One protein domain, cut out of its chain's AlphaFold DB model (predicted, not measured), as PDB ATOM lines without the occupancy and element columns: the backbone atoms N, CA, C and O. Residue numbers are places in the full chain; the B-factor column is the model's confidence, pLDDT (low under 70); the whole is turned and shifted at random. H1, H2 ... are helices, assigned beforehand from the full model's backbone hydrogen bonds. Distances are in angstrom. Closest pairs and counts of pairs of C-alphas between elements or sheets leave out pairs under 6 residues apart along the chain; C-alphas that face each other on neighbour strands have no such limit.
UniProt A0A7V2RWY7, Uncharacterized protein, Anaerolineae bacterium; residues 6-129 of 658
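This is residues 6 to 129 of the 658 residues of an uncharacterized protein of Anaerolineae bacterium (UniProt A0A7V2RWY7). Two long helices, H5 and H6, meet near their ends as a V, and H4 packs on H5 on one side of that V, with the short helices H1, H2 and H3 farther out on the same side. Residues 122 to 127, which lead into and partly belong to the short helix H7, stick out beyond the far end of H6. The printed part has 124 residues, with seven named helices in the order H1 to H7 and no named strand, and its class is all helix. The whole is compact, with a radius of gyration of the C-alphas of 15.9 A and spans of 45 by 39 by 30 A.

H1, residues 11 to 18, is close to but not clearly touching H2, residues 20 to 24; their closest C-alphas, of Leu 16 and Arg 23, are 7.7 A apart. H3, residues 37 to 42, touches no helix, and it is only just apart from H4, residues 52 to 62, at 8.2 A. H1 and H4 only just touch, with 3 pairs of C-alphas within 8 A; the closest are those of Leu 12 and Ala 62, at 5.6 A. They run the same way at a shallow tilt of 31 degrees. H5, residues 78 to 98, touches H4 with residues 84 to 92 alone, the closest C-alphas being those of Arg 53 and Ala 88, at 4.8 A. H4 and H5 run the same way at a steep tilt of 57 degrees. H6, residues 100 to 120, and H5 touch only at the corner by their link; the closest C-alphas, of Tyr 96 and Gln 103, are 4.6 A apart. H5 and H6 run opposite ways at a steep tilt of 61 degrees. H4 and H6 are near each other, with 8 pairs of C-alphas within 10 A. H7, residues 126 to 129, touches no helix. In H2, H3, H4, H5 and H6 every O i to N i+4 pair is within hydrogen-bond range; in H1 3 of 4 are, and H7 is too short for such a pair.

H1 begins at C-alpha 11, (0.322, -44.441, -123.924), and is 11.8 A long from first to last C-alpha. H2 measures 6.0 A, H3 8.6 A and H4 15.1 A. H5 begins at C-alpha 78, (-19.644, -19.623, -121.671); H5 and H6 are each 30.4 A long. H7, 5.3 A long, ends at C-alpha 129, (-25.122, -29.495, -145.893).

The C-alphas of Ser 46 and Asp 127, the two farthest apart, are 46.4 A apart. The printed part has no cut. The links H2 to H3, residues 25 to 36, and H4 to H5, residues 63 to 77, are long. The mean pLDDT of the printed part is 88.9; residues 46 to 48 and 71 to 75 are under 70.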
ATOM      1  N   SER A   6      -6.730 -40.073-122.842       89.94
ATOM      2  CA  SER A   6      -6.934 -38.974-123.800       89.94
ATOM      3  C   SER A   6      -5.937 -37.816-123.664       89.94
ATOM      4  O   SER A   6      -5.892 -36.948-124.529       89.94
ATOM      5  N   LEU A   7      -5.152 -37.786-122.585       92.75
ATOM      6  CA  LEU A   7      -4.178 -36.749-122.232       92.75
ATOM      7  C   LEU A   7      -2.761 -37.324-122.080       92.75
ATOM      8  O   LEU A   7      -1.869 -36.660-121.537       92.75
ATOM      9  N   ASP A   8      -2.558 -38.576-122.494       92.12
ATOM     10  CA  ASP A   8      -1.311 -39.302-122.307       92.12
ATOM     11  C   ASP A   8      -0.530 -39.433-123.631       92.12
ATOM     12  O   ASP A   8      -0.812 -40.330-124.432       92.12
ATOM     13  N   PRO A   9       0.487 -38.576-123.866       89.88
ATOM     14  CA  PRO A   9       1.306 -38.606-125.077       89.88
ATOM     15  C   PRO A   9       2.231 -39.818-125.192       89.88
ATOM     16  O   PRO A   9       2.890 -39.965-126.217       89.88
ATOM     17  N   GLN A  10       2.317 -40.665-124.166       89.50
ATOM     18  CA  GLN A  10       3.144 -41.870-124.193       89.50
ATOM     19  C   GLN A  10       2.310 -43.118-124.481       89.50
ATOM     20  O   GLN A  10       2.750 -43.972-125.245       89.50
ATOM     21  N   ASN A  11       1.113 -43.210-123.897       90.44
ATOM     22  CA  ASN A  11       0.322 -44.441-123.924       90.44
ATOM     23  C   ASN A  11      -0.736 -44.479-125.035       90.44
ATOM     24  O   ASN A  11      -0.904 -45.524-125.660       90.44
ATOM     25  N   LEU A  12      -1.430 -43.370-125.332       90.62
ATOM     26  CA  LEU A  12      -2.444 -43.378-126.396       90.62
ATOM     27  C   LEU A  12      -1.862 -43.722-127.781       90.62
ATOM     28  O   LEU A  12      -2.481 -44.532-128.471       90.62
ATOM     29  N   PRO A  13      -0.675 -43.222-128.185       89.94
ATOM     30  CA  PRO A  13      -0.075 -43.611-129.460       89.94
ATOM     31  C   PRO A  13       0.140 -45.123-129.600       89.94
ATOM     32  O   PRO A  13      -0.167 -45.671-130.648       89.94
ATOM     33  N   GLN A  14       0.551 -45.815-128.531       90.25
ATOM     34  CA  GLN A  14       0.753 -47.271-128.565       90.25
ATOM     35  C   GLN A  14      -0.552 -48.031-128.829       90.25
ATOM     36  O   GLN A  14      -0.555 -49.050-129.516       90.25
ATOM     37  N   ILE A  15      -1.675 -47.528-128.306       90.06
ATOM     38  CA  ILE A  15      -3.001 -48.086-128.595       90.06
ATOM     39  C   ILE A  15      -3.377 -47.788-130.049       90.06
ATOM     40  O   ILE A  15      -3.830 -48.680-130.762       90.06
ATOM     41  N   LEU A  16      -3.165 -46.554-130.513       88.19
ATOM     42  CA  LEU A  16      -3.484 -46.158-131.888       88.19
ATOM     43  C   LEU A  16      -2.655 -46.918-132.932       88.19
ATOM     44  O   LEU A  16      -3.171 -47.179-134.017       88.19
ATOM     45  N   ASP A  17      -1.434 -47.342-132.602       89.31
ATOM     46  CA  ASP A  17      -0.605 -48.179-133.474       89.31
ATOM     47  C   ASP A  17      -1.279 -49.531-133.769       89.31
ATOM     48  O   ASP A  17      -1.224 -50.021-134.901       89.31
ATOM     49  N   THR A  18      -2.018 -50.098-132.805       91.06
ATOM     50  CA  THR A  18      -2.820 -51.322-133.030       91.06
ATOM     51  C   THR A  18      -4.002 -51.097-133.983       91.06
ATOM     52  O   THR A  18      -4.521 -52.046-134.564       91.06
ATOM     53  N   LEU A  19      -4.388 -49.835-134.203       91.50
ATOM     54  CA  LEU A  19      -5.465 -49.403-135.096       91.50
ATOM     55  C   LEU A  19      -4.934 -48.761-136.387       91.50
ATOM     56  O   LEU A  19      -5.668 -48.036-137.061       91.50
ATOM     57  N   THR A  20      -3.676 -49.029-136.761       90.25
ATOM     58  CA  THR A  20      -3.043 -48.443-137.957       90.25
ATOM     59  C   THR A  20      -3.897 -48.574-139.225       90.25
ATOM     60  O   THR A  20      -4.076 -47.548-139.878       90.25
ATOM     61  N   PRO A  21      -4.493 -49.739-139.574       91.81
ATOM     62  CA  PRO A  21      -5.329 -49.848-140.776       91.81
ATOM     63  C   PRO A  21      -6.545 -48.910-140.766       91.81
ATOM     64  O   PRO A  21      -6.857 -48.281-141.772       91.81
ATOM     65  N   TRP A  22      -7.212 -48.763-139.617       91.75
ATOM     66  CA  TRP A  22      -8.326 -47.821-139.460       91.75
ATOM     67  C   TRP A  22      -7.843 -46.369-139.548       91.75
ATOM     68  O   TRP A  22      -8.480 -45.516-140.170       91.75
ATOM     69  N   ARG A  23      -6.675 -46.083-138.964       87.56
ATOM     70  CA  ARG A  23      -6.084 -44.745-138.964       87.56
ATOM     71  C   ARG A  23      -5.633 -44.311-140.359       87.56
ATOM     72  O   ARG A  23      -5.816 -43.147-140.712       87.56
ATOM     73  N   THR A  24      -5.070 -45.220-141.158       85.62
ATOM     74  CA  THR A  24      -4.677 -44.961-142.554       85.62
ATOM     75  C   THR A  24      -5.875 -44.890-143.495       85.62
ATOM     76  O   THR A  24      -5.816 -44.147-144.471       85.62
ATOM     77  N   ALA A  25      -6.986 -45.561-143.171       87.06
ATOM     78  CA  ALA A  25      -8.262 -45.446-143.881       87.06
ATOM     79  C   ALA A  25      -9.013 -44.119-143.625       87.06
ATOM     80  O   ALA A  25     -10.143 -43.954-144.076       87.06
ATOM     81  N   GLY A  26      -8.402 -43.162-142.915       84.88
ATOM     82  CA  GLY A  26      -8.985 -41.843-142.662       84.88
ATOM     83  C   GLY A  26      -9.747 -41.722-141.342       84.88
ATOM     84  O   GLY A  26     -10.460 -40.739-141.152       84.88
ATOM     85  N   GLY A  27      -9.594 -42.676-140.415       91.19
ATOM     86  CA  GLY A  27     -10.149 -42.558-139.065       91.19
ATOM     87  C   GLY A  27      -9.702 -41.262-138.383       91.19
ATOM     88  O   GLY A  27      -8.562 -40.841-138.573       91.19
ATOM     89  N   ILE A  28     -10.577 -40.633-137.591       94.62
ATOM     90  CA  ILE A  28     -10.336 -39.376-136.858       94.62
ATOM     91  C   ILE A  28     -10.450 -39.637-135.358       94.62
ATOM     92  O   ILE A  28     -11.375 -40.311-134.911       94.62
ATOM     93  N   VAL A  29      -9.534 -39.072-134.572       93.88
ATOM     94  CA  VAL A  29      -9.555 -39.138-133.107       93.88
ATOM     95  C   VAL A  29     -10.005 -37.792-132.551       93.88
ATOM     96  O   VAL A  29      -9.406 -36.754-132.835       93.88
ATOM     97  N   VAL A  30     -11.048 -37.812-131.728       94.62
ATOM     98  CA  VAL A  30     -11.576 -36.631-131.037       94.62
ATOM     99  C   VAL A  30     -11.309 -36.786-129.546       94.62
ATOM    100  O   VAL A  30     -11.508 -37.867-128.988       94.62
ATOM    101  N   SER A  31     -10.848 -35.726-128.888       92.56
ATOM    102  CA  SER A  31     -10.656 -35.765-127.441       92.56
ATOM    103  C   SER A  31     -11.998 -35.876-126.712       92.56
ATOM    104  O   SER A  31     -13.015 -35.343-127.155       92.56
ATOM    105  N   ALA A  32     -11.985 -36.486-125.524       88.38
ATOM    106  CA  ALA A  32     -13.052 -36.264-124.550       88.38
ATOM    107  C   ALA A  32     -13.143 -34.760-124.189       88.38
ATOM    108  O   ALA A  32     -12.168 -34.029-124.423       88.38
ATOM    109  N   PRO A  33     -14.266 -34.296-123.605       90.12
ATOM    110  CA  PRO A  33     -14.391 -32.927-123.113       90.12
ATOM    111  C   PRO A  33     -13.214 -32.552-122.200       90.12
ATOM    112  O   PRO A  33     -12.929 -33.238-121.217       90.12
ATOM    113  N   LEU A  34     -12.486 -31.492-122.552       90.75
ATOM    114  CA  LEU A  34     -11.235 -31.127-121.882       90.75
ATOM    115  C   LEU A  34     -11.441 -30.370-120.566       90.75
ATOM    116  O   LEU A  34     -10.482 -30.212-119.813       90.75
ATOM    117  N   GLU A  35     -12.662 -29.930-120.264       86.56
ATOM    118  CA  GLU A  35     -12.954 -29.044-119.131       86.56
ATOM    119  C   GLU A  35     -13.801 -29.724-118.039       86.56
ATOM    120  O   GLU A  35     -14.339 -29.075-117.146       86.56
ATOM    121  N   VAL A  36     -13.882 -31.059-118.069       85.44
ATOM    122  CA  VAL A  36     -14.609 -31.849-117.062       85.44
ATOM    123  C   VAL A  36     -13.839 -31.968-115.739       85.44
ATOM    124  O   VAL A  36     -12.597 -31.950-115.727       85.44
ATOM    125  N   PRO A  37     -14.533 -32.205-114.606       82.44
ATOM    126  CA  PRO A  37     -13.909 -32.310-113.283       82.44
ATOM    127  C   PRO A  37     -12.753 -33.319-113.194       82.44
ATOM    128  O   PRO A  37     -11.778 -33.098-112.471       82.44
ATOM    129  N   ALA A  38     -12.817 -34.420-113.951       83.38
ATOM    130  CA  ALA A  38     -11.754 -35.425-113.997       83.38
ATOM    131  C   ALA A  38     -10.422 -34.860-114.532       83.38
ATOM    132  O   ALA A  38      -9.350 -35.181-114.004       83.38
ATOM    133  N   VAL A  39     -10.475 -33.977-115.536       87.50
ATOM    134  CA  VAL A  39      -9.291 -33.298-116.081       87.50
ATOM    135  C   VAL A  39      -8.772 -32.279-115.072       87.50
ATOM    136  O   VAL A  39      -7.593 -32.321-114.716       87.50
ATOM    137  N   ALA A  40      -9.652 -31.440-114.516       82.62
ATOM    138  CA  ALA A  40      -9.278 -30.454-113.500       82.62
ATOM    139  C   ALA A  40      -8.564 -31.102-112.295       82.62
ATOM    140  O   ALA A  40      -7.508 -30.638-111.853       82.62
ATOM    141  N   LYS A  41      -9.077 -32.243-111.815       84.56
ATOM    142  CA  LYS A  41      -8.468 -33.023-110.728       84.56
ATOM    143  C   LYS A  41      -7.096 -33.587-111.103       84.56
ATOM    144  O   LYS A  41      -6.190 -33.583-110.270       84.56
ATOM    145  N   THR A  42      -6.923 -34.042-112.344       87.19
ATOM    146  CA  THR A  42      -5.646 -34.579-112.849       87.19
ATOM    147  C   THR A  42      -4.549 -33.516-112.837       87.19
ATOM    148  O   THR A  42      -3.438 -33.778-112.375       87.19
ATOM    149  N   TYR A  43      -4.870 -32.306-113.296       86.88
ATOM    150  CA  TYR A  43      -3.925 -31.189-113.344       86.88
ATOM    151  C   TYR A  43      -3.836 -30.408-112.026       86.88
ATOM    152  O   TYR A  43      -3.093 -29.434-111.955       86.88
ATOM    153  N   LYS A  44      -4.536 -30.861-110.970       81.56
ATOM    154  CA  LYS A  44      -4.594 -30.216-109.645       81.56
ATOM    155  C   LYS A  44      -4.946 -28.729-109.741       81.56
ATOM    156  O   LYS A  44      -4.332 -27.892-109.082       81.56
ATOM    157  N   VAL A  45      -5.925 -28.423-110.586       73.44
ATOM    158  CA  VAL A  45      -6.375 -27.054-110.825       73.44
ATOM    159  C   VAL A  45      -6.875 -26.443-109.517       73.44
ATOM    160  O   VAL A  45      -7.742 -27.009-108.851       73.44
ATOM    161  N   SER A  46      -6.313 -25.292-109.148       69.69
ATOM    162  CA  SER A  46      -6.819 -24.446-108.063       69.69
ATOM    163  C   SER A  46      -7.835 -23.448-108.621       69.69
ATOM    164  O   SER A  46      -7.822 -23.156-109.817       69.69
ATOM    165  N   ALA A  47      -8.711 -22.909-107.768       60.44
ATOM    166  CA  ALA A  47      -9.687 -21.902-108.185       60.44
ATOM    167  C   ALA A  47      -8.977 -20.713-108.870       60.44
ATOM    168  O   ALA A  47      -8.220 -19.991-108.223       60.44
ATOM    169  N   GLY A  48      -9.203 -20.547-110.179       62.78
ATOM    170  CA  GLY A  48      -8.643 -19.468-111.006       62.78
ATOM    171  C   GLY A  48      -7.472 -19.835-111.932       62.78
ATOM    172  O   GLY A  48      -7.100 -19.003-112.754       62.78
ATOM    173  N   GLU A  49      -6.907 -21.046-111.867       73.44
ATOM    174  CA  GLU A  49      -5.700 -21.418-112.636       73.44
ATOM    175  C   GLU A  49      -5.897 -22.709-113.453       73.44
ATOM    176  O   GLU A  49      -5.255 -23.730-113.213       73.44
ATOM    177  N   PHE A  50      -6.817 -22.689-114.422       85.56
ATOM    178  CA  PHE A  50      -7.036 -23.818-115.332       85.56
ATOM    179  C   PHE A  50      -6.000 -23.793-116.481       85.56
ATOM    180  O   PHE A  50      -6.032 -22.882-117.314       85.56
ATOM    181  N   PRO A  51      -5.059 -24.758-116.572       90.62
ATOM    182  CA  PRO A  51      -3.933 -24.704-117.503       90.62
ATOM    183  C   PRO A  51      -4.331 -25.187-118.907       90.62
ATOM    184  O   PRO A  51      -3.750 -26.134-119.443       90.62
ATOM    185  N   VAL A  52      -5.309 -24.516-119.523       91.44
ATOM    186  CA  VAL A  52      -5.927 -24.913-120.799       91.44
ATOM    187  C   VAL A  52      -4.902 -25.197-121.899       91.44
ATOM    188  O   VAL A  52      -4.992 -26.211-122.584       91.44
ATOM    189  N   ARG A  53      -3.862 -24.363-122.022       94.44
ATOM    190  CA  ARG A  53      -2.802 -24.519-123.033       94.44
ATOM    191  C   ARG A  53      -2.072 -25.849-122.890       94.44
ATOM    192  O   ARG A  53      -1.796 -26.521-123.879       94.44
ATOM    193  N   ARG A  54      -1.762 -26.238-121.648       93.44
ATOM    194  CA  ARG A  54      -1.071 -27.496-121.358       93.44
ATOM    195  C   ARG A  54      -1.987 -28.692-121.592       93.44
ATOM    196  O   ARG A  54      -1.520 -29.685-122.137       93.44
ATOM    197  N   ILE A  55      -3.253 -28.586-121.195       93.88
ATOM    198  CA  ILE A  55      -4.264 -29.635-121.382       93.88
ATOM    199  C   ILE A  55      -4.489 -29.886-122.876       93.88
ATOM    200  O   ILE A  55      -4.366 -31.020-123.328       93.88
ATOM    201  N   ALA A  56      -4.728 -28.824-123.650       95.25
ATOM    202  CA  ALA A  56      -4.898 -28.890-125.096       95.25
ATOM    203  C   ALA A  56      -3.668 -29.497-125.783       95.25
ATOM    204  O   ALA A  56      -3.800 -30.370-126.638       95.25
ATOM    205  N   LEU A  57      -2.463 -29.084-125.371       95.50
ATOM    206  CA  LEU A  57      -1.219 -29.643-125.895       95.50
ATOM    207  C   LEU A  57      -1.080 -31.132-125.596       95.50
ATOM    208  O   LEU A  57      -0.756 -31.892-126.499       95.50
ATOM    209  N   ASP A  58      -1.297 -31.545-124.347       95.25
ATOM    210  CA  ASP A  58      -1.187 -32.948-123.947       95.25
ATOM    211  C   ASP A  58      -2.219 -33.806-124.707       95.25
ATOM    212  O   ASP A  58      -1.854 -34.857-125.227       95.25
ATOM    213  N   ALA A  59      -3.466 -33.334-124.854       95.50
ATOM    214  CA  ALA A  59      -4.522 -34.008-125.619       95.50
ATOM    215  C   ALA A  59      -4.183 -34.148-127.108       95.50
ATOM    216  O   ALA A  59      -4.391 -35.205-127.715       95.50
ATOM    217  N   PHE A  60      -3.649 -33.076-127.698       96.62
ATOM    218  CA  PHE A  60      -3.204 -33.090-129.080       96.62
ATOM    219  C   PHE A  60      -2.051 -34.071-129.231       96.62
ATOM    220  O   PHE A  60      -2.193 -35.031-129.977       96.62
ATOM    221  N   LEU A  61      -0.965 -33.920-128.460       94.38
ATOM    222  CA  LEU A  61       0.212 -34.797-128.500       94.38
ATOM    223  C   LEU A  61      -0.123 -36.275-128.232       94.38
ATOM    224  O   LEU A  61       0.513 -37.140-128.829       94.38
ATOM    225  N   ALA A  62      -1.161 -36.578-127.447       93.81
ATOM    226  CA  ALA A  62      -1.688 -37.935-127.271       93.81
ATOM    227  C   ALA A  62      -2.180 -38.590-128.571       93.81
ATOM    228  O   ALA A  62      -2.094 -39.806-128.707       93.81
ATOM    229  N   GLY A  63      -2.602 -37.803-129.563       92.31
ATOM    230  CA  GLY A  63      -2.997 -38.300-130.886       92.31
ATOM    231  C   GLY A  63      -4.376 -37.843-131.357       92.31
ATOM    232  O   GLY A  63      -4.824 -38.313-132.403       92.31
ATOM    233  N   SER A  64      -5.031 -36.946-130.611       95.25
ATOM    234  CA  SER A  64      -6.310 -36.344-131.006       95.25
ATOM    235  C   SER A  64      -6.116 -35.401-132.196       95.25
ATOM    236  O   SER A  64      -5.261 -34.520-132.134       95.25
ATOM    237  N   ASP A  65      -6.929 -35.540-133.246       95.38
ATOM    238  CA  ASP A  65      -6.981 -34.577-134.357       95.38
ATOM    239  C   ASP A  65      -7.907 -33.397-134.030       95.38
ATOM    240  O   ASP A  65      -7.674 -32.277-134.478       95.38
ATOM    241  N   MET A  66      -8.966 -33.648-133.250       95.75
ATOM    242  CA  MET A  66      -9.946 -32.643-132.829       95.75
ATOM    243  C   MET A  66     -10.003 -32.549-131.306       95.75
ATOM    244  O   MET A  66     -10.043 -33.566-130.612       95.75
ATOM    245  N   LEU A  67     -10.033 -31.320-130.793       95.19
ATOM    246  CA  LEU A  67     -10.069 -31.031-129.363       95.19
ATOM    247  C   LEU A  67     -11.443 -30.494-128.969       95.19
ATOM    248  O   LEU A  67     -11.894 -29.481-129.505       95.19
ATOM    249  N   LEU A  68     -12.095 -31.171-128.028       91.75
ATOM    250  CA  LEU A  68     -13.412 -30.801-127.528       91.75
ATOM    251  C   LEU A  68     -13.284 -29.931-126.273       91.75
ATOM    252  O   LEU A  68     -13.064 -30.431-125.169       91.75
ATOM    253  N   PHE A  69     -13.442 -28.620-126.444       88.38
ATOM    254  CA  PHE A  69     -13.561 -27.673-125.334       88.38
ATOM    255  C   PHE A  69     -15.011 -27.636-124.867       88.38
ATOM    256  O   PHE A  69     -15.825 -26.892-125.408       88.38
ATOM    257  N   ALA A  70     -15.332 -28.494-123.905       80.25
ATOM    258  CA  ALA A  70     -16.620 -28.533-123.233       80.25
ATOM    259  C   ALA A  70     -16.413 -28.857-121.750       80.25
ATOM    260  O   ALA A  70     -15.568 -29.697-121.404       80.25
ATOM    261  N   GLY A  71     -17.173 -28.168-120.902       69.62
ATOM    262  CA  GLY A  71     -17.281 -28.423-119.469       69.62
ATOM    263  C   GLY A  71     -18.485 -29.296-119.129       69.62
ATOM    264  O   GLY A  71     -19.221 -29.735-120.008       69.62
ATOM    265  N   ASP A  72     -18.653 -29.549-117.835       64.81
ATOM    266  CA  ASP A  72     -19.896 -30.099-117.289       64.81
ATOM    267  C   ASP A  72     -20.939 -28.977-117.175       64.81
ATOM    268  O   ASP A  72     -20.560 -27.819-116.950       64.81
ATOM    269  N   ASP A  73     -22.223 -29.305-117.326       56.94
ATOM    270  CA  ASP A  73     -23.319 -28.328-117.359       56.94
ATOM    271  C   ASP A  73     -23.288 -27.427-116.103       56.94
ATOM    272  O   ASP A  73     -23.612 -27.856-114.996       56.94
ATOM    273  N   GLY A  74     -22.861 -26.167-116.274       57.53
ATOM    274  CA  GLY A  74     -22.840 -25.126-115.232       57.53
ATOM    275  C   GLY A  74     -21.522 -24.942-114.461       57.53
ATOM    276  O   GLY A  74     -21.402 -24.004-113.673       57.53
ATOM    277  N   ALA A  75     -20.495 -25.777-114.673       64.81
ATOM    278  CA  ALA A  75     -19.231 -25.661-113.926       64.81
ATOM    279  C   ALA A  75     -18.331 -24.498-114.395       64.81
ATOM    280  O   ALA A  75     -17.532 -23.972-113.616       64.81
ATOM    281  N   ILE A  76     -18.438 -24.119-115.671       72.31
ATOM    282  CA  ILE A  76     -17.675 -23.047-116.322       72.31
ATOM    283  C   ILE A  76     -18.661 -22.250-117.174       72.31
ATOM    284  O   ILE A  76     -19.416 -22.831-117.949       72.31
ATOM    285  N   ASP A  77     -18.671 -20.925-117.034       80.19
ATOM    286  CA  ASP A  77     -19.535 -20.080-117.854       80.19
ATOM    287  C   ASP A  77     -19.028 -19.979-119.308       80.19
ATOM    288  O   ASP A  77     -17.832 -20.105-119.592       80.19
ATOM    289  N   ASN A  78     -19.944 -19.689-120.237       81.38
ATOM    290  CA  ASN A  78     -19.644 -19.623-121.671       81.38
ATOM    291  C   ASN A  78     -18.534 -18.614-122.023       81.38
ATOM    292  O   ASN A  78     -17.800 -18.815-122.991       81.38
ATOM    293  N   GLN A  79     -18.408 -17.512-121.274       86.12
ATOM    294  CA  GLN A  79     -17.382 -16.501-121.532       86.12
ATOM    295  C   GLN A  79     -15.994 -17.019-121.132       86.12
ATOM    296  O   GLN A  79     -15.030 -16.831-121.879       86.12
ATOM    297  N   THR A  80     -15.895 -17.713-120.000       85.88
ATOM    298  CA  THR A  80     -14.666 -18.367-119.542       85.88
ATOM    299  C   THR A  80     -14.249 -19.505-120.479       85.88
ATOM    300  O   THR A  80     -13.087 -19.551-120.889       85.88
ATOM    301  N   GLN A  81     -15.183 -20.357-120.918       87.31
ATOM    302  CA  GLN A  81     -14.919 -21.411-121.912       87.31
ATOM    303  C   GLN A  81     -14.404 -20.838-123.245       87.31
ATOM    304  O   GLN A  81     -13.438 -21.339-123.832       87.31
ATOM    305  N   LEU A  82     -15.003 -19.742-123.723       89.50
ATOM    306  CA  LEU A  82     -14.529 -19.054-124.923       89.50
ATOM    307  C   LEU A  82     -13.103 -18.515-124.731       89.50
ATOM    308  O   LEU A  82     -12.258 -18.698-125.607       89.50
ATOM    309  N   ALA A  83     -12.807 -17.895-123.585       90.44
ATOM    310  CA  ALA A  83     -11.467 -17.395-123.276       90.44
ATOM    311  C   ALA A  83     -10.420 -18.524-123.231       90.44
ATOM    312  O   ALA A  83      -9.299 -18.359-123.722       90.44
ATOM    313  N   TYR A  84     -10.784 -19.690-122.693       90.81
ATOM    314  CA  TYR A  84      -9.949 -20.891-122.707       90.81
ATOM    315  C   TYR A  84      -9.676 -21.387-124.124       90.81
ATOM    316  O   TYR A  84      -8.515 -21.606-124.482       90.81
ATOM    317  N   THR A  85     -10.718 -21.468-124.950       92.31
ATOM    318  CA  THR A  85     -10.608 -21.862-126.359       92.31
ATOM    319  C   THR A  85      -9.672 -20.924-127.127       92.31
ATOM    320  O   THR A  85      -8.735 -21.386-127.778       92.31
ATOM    321  N   VAL A  86      -9.852 -19.603-126.996       95.00
ATOM    322  CA  VAL A  86      -8.982 -18.598-127.635       95.00
ATOM    323  C   VAL A  86      -7.532 -18.756-127.173       95.00
ATOM    324  O   VAL A  86      -6.627 -18.836-128.000       95.00
ATOM    325  N   SER A  87      -7.305 -18.889-125.864       94.81
ATOM    326  CA  SER A  87      -5.963 -19.050-125.291       94.81
ATOM    327  C   SER A  87      -5.247 -20.314-125.784       94.81
ATOM    328  O   SER A  87      -4.026 -20.301-125.969       94.81
ATOM    329  N   ALA A  88      -5.980 -21.410-126.005       95.50
ATOM    330  CA  ALA A  88      -5.435 -22.634-126.584       95.50
ATOM    331  C   ALA A  88      -5.087 -22.463-128.072       95.50
ATOM    332  O   ALA A  88      -4.010 -22.889-128.489       95.50
ATOM    333  N   ILE A  89      -5.956 -21.804-128.848       96.94
ATOM    334  CA  ILE A  89      -5.723 -21.521-130.272       96.94
ATOM    335  C   ILE A  89      -4.485 -20.638-130.449       96.94
ATOM    336  O   ILE A  89      -3.597 -20.998-131.214       96.94
ATOM    337  N   GLU A  90      -4.380 -19.526-129.720       97.81
ATOM    338  CA  GLU A  90      -3.220 -18.624-129.798       97.81
ATOM    339  C   GLU A  90      -1.912 -19.353-129.472       97.81
ATOM    340  O   GLU A  90      -0.905 -19.188-130.163       97.81
ATOM    341  N   PHE A  91      -1.936 -20.220-128.457       97.75
ATOM    342  CA  PHE A  91      -0.792 -21.054-128.104       97.75
ATOM    343  C   PHE A  91      -0.429 -22.066-129.202       97.75
ATOM    344  O   PHE A  91       0.751 -22.306-129.456       97.75
ATOM    345  N   PHE A  92      -1.421 -22.657-129.872       97.88
ATOM    346  CA  PHE A  92      -1.191 -23.572-130.992       97.88
ATOM    347  C   PHE A  92      -0.662 -22.839-132.224       97.88
ATOM    348  O   PHE A  92       0.204 -23.380-132.903       97.88
ATOM    349  N   VAL A  93      -1.120 -21.612-132.489       98.19
ATOM    350  CA  VAL A  93      -0.594 -20.757-133.564       98.19
ATOM    351  C   VAL A  93       0.879 -20.437-133.321       98.19
ATOM    352  O   VAL A  93       1.692 -20.589-134.231       98.19
ATOM    353  N   ASP A  94       1.247 -20.048-132.098       98.12
ATOM    354  CA  ASP A  94       2.649 -19.814-131.732       98.12
ATOM    355  C   ASP A  94       3.505 -21.069-131.961       98.12
ATOM    356  O   ASP A  94       4.521 -21.019-132.656       98.12
ATOM    357  N   LYS A  95       3.048 -22.232-131.481       97.69
ATOM    358  CA  LYS A  95       3.741 -23.509-131.708       97.69
ATOM    359  C   LYS A  95       3.843 -23.893-133.179       97.69
ATOM    360  O   LYS A  95       4.906 -24.310-133.611       97.69
ATOM    361  N   TYR A  96       2.773 -23.740-133.950       98.06
ATOM    362  CA  TYR A  96       2.760 -24.060-135.378       98.06
ATOM    363  C   TYR A  96       3.794 -23.237-136.156       98.06
ATOM    364  O   TYR A  96       4.438 -23.749-137.067       98.06
ATOM    365  N   ASN A  97       3.992 -21.975-135.770       97.94
ATOM    366  CA  ASN A  97       4.960 -21.087-136.413       97.94
ATOM    367  C   ASN A  97       6.409 -21.305-135.941       97.94
ATOM    368  O   ASN A  97       7.336 -20.870-136.624       97.94
ATOM    369  N   THR A  98       6.620 -21.934-134.780       97.75
ATOM    370  CA  THR A  98       7.941 -22.037-134.129       97.75
ATOM    371  C   THR A  98       8.505 -23.459-134.056       97.75
ATOM    372  O   THR A  98       9.718 -23.618-133.928       97.75
ATOM    373  N   ASP A  99       7.667 -24.492-134.159       98.00
ATOM    374  CA  ASP A  99       8.022 -25.908-134.013       98.00
ATOM    375  C   ASP A  99       7.564 -26.704-135.245       98.00
ATOM    376  O   ASP A  99       6.378 -26.971-135.443       98.00
ATOM    377  N   THR A 100       8.525 -27.112-136.078       97.12
ATOM    378  CA  THR A 100       8.263 -27.820-137.342       97.12
ATOM    379  C   THR A 100       7.677 -29.217-137.145       97.12
ATOM    380  O   THR A 100       6.916 -29.683-137.992       97.12
ATOM    381  N   VAL A 101       7.984 -29.893-136.035       96.06
ATOM    382  CA  VAL A 101       7.417 -31.217-135.731       96.06
ATOM    383  C   VAL A 101       5.956 -31.063-135.326       96.06
ATOM    384  O   VAL A 101       5.093 -31.827-135.763       96.06
ATOM    385  N   PHE A 102       5.660 -30.044-134.518       97.00
ATOM    386  CA  PHE A 102       4.286 -29.704-134.171       97.00
ATOM    387  C   PHE A 102       3.477 -29.305-135.411       97.00
ATOM    388  O   PHE A 102       2.357 -29.783-135.581       97.00
ATOM    389  N   GLN A 103       4.064 -28.498-136.298       97.69
ATOM    390  CA  GLN A 103       3.468 -28.091-137.570       97.69
ATOM    391  C   GLN A 103       3.034 -29.295-138.417       97.69
ATOM    392  O   GLN A 103       1.860 -29.410-138.757       97.69
ATOM    393  N   GLN A 104       3.948 -30.235-138.681       96.38
ATOM    394  CA  GLN A 104       3.653 -31.447-139.460       96.38
ATOM    395  C   GLN A 104       2.491 -32.245-138.863       96.38
ATOM    396  O   GLN A 104       1.624 -32.744-139.578       96.38
ATOM    397  N   ARG A 105       2.432 -32.326-137.533       94.19
ATOM    398  CA  ARG A 105       1.361 -33.036-136.834       94.19
ATOM    399  C   ARG A 105       0.005 -32.348-136.974       94.19
ATOM    400  O   ARG A 105      -1.017 -33.032-137.072       94.19
ATOM    401  N   VAL A 106      -0.013 -31.015-136.969       97.19
ATOM    402  CA  VAL A 106      -1.221 -30.226-137.248       97.19
ATOM    403  C   VAL A 106      -1.663 -30.459-138.688       97.19
ATOM    404  O   VAL A 106      -2.828 -30.785-138.899       97.19
ATOM    405  N   ASP A 107      -0.744 -30.398-139.653       96.88
ATOM    406  CA  ASP A 107      -1.044 -30.628-141.069       96.88
ATOM    407  C   ASP A 107      -1.636 -32.017-141.314       96.88
ATOM    408  O   ASP A 107      -2.631 -32.155-142.027       96.88
ATOM    409  N   ASP A 108      -1.073 -33.051-140.690       92.75
ATOM    410  CA  ASP A 108      -1.588 -34.414-140.795       92.75
ATOM    411  C   ASP A 108      -2.995 -34.546-140.198       92.75
ATOM    412  O   ASP A 108      -3.860 -35.197-140.788       92.75
ATOM    413  N   SER A 109      -3.248 -33.901-139.057       95.19
ATOM    414  CA  SER A 109      -4.565 -33.898-138.404       95.19
ATOM    415  C   SER A 109      -5.608 -33.176-139.262       95.19
ATOM    416  O   SER A 109      -6.686 -33.707-139.535       95.19
ATOM    417  N   VAL A 110      -5.264 -31.985-139.764       95.94
ATOM    418  CA  VAL A 110      -6.122 -31.189-140.650       95.94
ATOM    419  C   VAL A 110      -6.382 -31.928-141.960       95.94
ATOM    420  O   VAL A 110      -7.521 -31.942-142.423       95.94
ATOM    421  N   ARG A 111      -5.379 -32.605-142.537       94.19
ATOM    422  CA  ARG A 111      -5.550 -33.424-143.745       94.19
ATOM    423  C   ARG A 111      -6.609 -34.507-143.542       94.19
ATOM    424  O   ARG A 111      -7.489 -34.620-144.391       94.19
ATOM    425  N   ARG A 112      -6.578 -35.247-142.425       93.44
ATOM    426  CA  ARG A 112      -7.600 -36.270-142.109       93.44
ATOM    427  C   ARG A 112      -8.992 -35.661-141.975       93.44
ATOM    428  O   ARG A 112      -9.944 -36.168-142.559       93.44
ATOM    429  N   ILE A 113      -9.106 -34.538-141.261       95.19
ATOM    430  CA  ILE A 113     -10.382 -33.826-141.085       95.19
ATOM    431  C   ILE A 113     -10.940 -33.363-142.436       95.19
ATOM    432  O   ILE A 113     -12.126 -33.541-142.708       95.19
ATOM    433  N   LEU A 114     -10.102 -32.776-143.293       93.25
ATOM    434  CA  LEU A 114     -10.515 -32.325-144.621       93.25
ATOM    435  C   LEU A 114     -10.909 -33.500-145.523       93.25
ATOM    436  O   LEU A 114     -11.916 -33.399-146.213       93.25
ATOM    437  N   GLN A 115     -10.177 -34.616-145.483       92.12
ATOM    438  CA  GLN A 115     -10.535 -35.835-146.214       92.12
ATOM    439  C   GLN A 115     -11.898 -36.383-145.778       92.12
ATOM    440  O   GLN A 115     -12.727 -36.667-146.636       92.12
ATOM    441  N   ALA A 116     -12.170 -36.463-144.470       92.94
ATOM    442  CA  ALA A 116     -13.470 -36.913-143.972       92.94
ATOM    443  C   ALA A 116     -14.607 -35.964-144.382       92.94
ATOM    444  O   ALA A 116     -15.663 -36.413-144.823       92.94
ATOM    445  N   LYS A 117     -14.377 -34.647-144.306       91.88
ATOM    446  CA  LYS A 117     -15.347 -33.647-144.769       91.88
ATOM    447  C   LYS A 117     -15.635 -33.773-146.265       91.88
ATOM    448  O   LYS A 117     -16.798 -33.725-146.636       91.88
ATOM    449  N   LEU A 118     -14.608 -33.957-147.095       91.25
ATOM    450  CA  LEU A 118     -14.748 -34.123-148.548       91.25
ATOM    451  C   LEU A 118     -15.388 -35.463-148.936       91.25
ATOM    452  O   LEU A 118     -16.068 -35.536-149.953       91.25
ATOM    453  N   ALA A 119     -15.197 -36.515-148.133       90.69
ATOM    454  CA  ALA A 119     -15.860 -37.802-148.338       90.69
ATOM    455  C   ALA A 119     -17.376 -37.715-148.102       90.69
ATOM    456  O   ALA A 119     -18.141 -38.379-148.796       90.69
ATOM    457  N   GLN A 120     -17.811 -36.893-147.140       89.12
ATOM    458  CA  GLN A 120     -19.231 -36.675-146.856       89.12
ATOM    459  C   GLN A 120     -19.854 -35.597-147.754       89.12
ATOM    460  O   GLN A 120     -20.993 -35.743-148.187       89.12
ATOM    461  N   TYR A 121     -19.103 -34.533-148.045       89.62
ATOM    462  CA  TYR A 121     -19.529 -33.394-148.853       89.62
ATOM    463  C   TYR A 121     -18.477 -33.120-149.937       89.62
ATOM    464  O   TYR A 121     -17.518 -32.383-149.683       89.62
ATOM    465  N   PRO A 122     -18.631 -33.700-151.145       87.31
ATOM    466  CA  PRO A 122     -17.677 -33.520-152.240       87.31
ATOM    467  C   PRO A 122     -17.463 -32.050-152.628       87.31
ATOM    468  O   PRO A 122     -16.371 -31.670-153.047       87.31
ATOM    469  N   GLU A 123     -18.491 -31.217-152.440       86.62
ATOM    470  CA  GLU A 123     -18.428 -29.765-152.572       86.62
ATOM    471  C   GLU A 123     -18.903 -29.095-151.272       86.62
ATOM    472  O   GLU A 123     -19.895 -29.497-150.666       86.62
ATOM    473  N   PHE A 124     -18.216 -28.035-150.835       83.75
ATOM    474  CA  PHE A 124     -18.630 -27.256-149.663       83.75
ATOM    475  C   PHE A 124     -19.668 -26.200-150.041       83.75
ATOM    476  O   PHE A 124     -19.385 -24.999-150.054       83.75
ATOM    477  N   ARG A 125     -20.882 -26.656-150.354       85.56
ATOM    478  CA  ARG A 125     -22.041 -25.795-150.606       85.56
ATOM    479  C   ARG A 125     -22.993 -25.880-149.427       85.56
ATOM    480  O   ARG A 125     -23.291 -26.960-148.936       85.56
ATOM    481  N   LEU A 126     -23.484 -24.728-148.977       84.69
ATOM    482  CA  LEU A 126     -24.373 -24.663-147.818       84.69
ATOM    483  C   LEU A 126     -25.660 -25.481-148.032       84.69
ATOM    484  O   LEU A 126     -26.101 -26.162-147.112       84.69
ATOM    485  N   ASP A 127     -26.200 -25.456-149.253       81.81
ATOM    486  CA  ASP A 127     -27.423 -26.177-149.629       81.81
ATOM    487  C   ASP A 127     -27.260 -27.708-149.599       81.81
ATOM    488  O   ASP A 127     -28.233 -28.415-149.367       81.81
ATOM    489  N   ASP A 128     -26.036 -28.221-149.778       78.06
ATOM    490  CA  ASP A 128     -25.739 -29.662-149.711       78.06
ATOM    491  C   ASP A 128     -25.578 -30.149-148.257       78.06
ATOM    492  O   ASP A 128     -25.600 -31.350-147.987       78.06
ATOM    493  N   ILE A 129     -25.393 -29.219-147.312       81.94
ATOM    494  CA  ILE A 129     -25.122 -29.495-145.893       81.94
ATOM    495  C   ILE A 129     -26.380 -29.316-145.040       81.94
ATOM    496  O   ILE A 129     -26.584 -30.051-144.074       81.94
TER     497      ILE A 129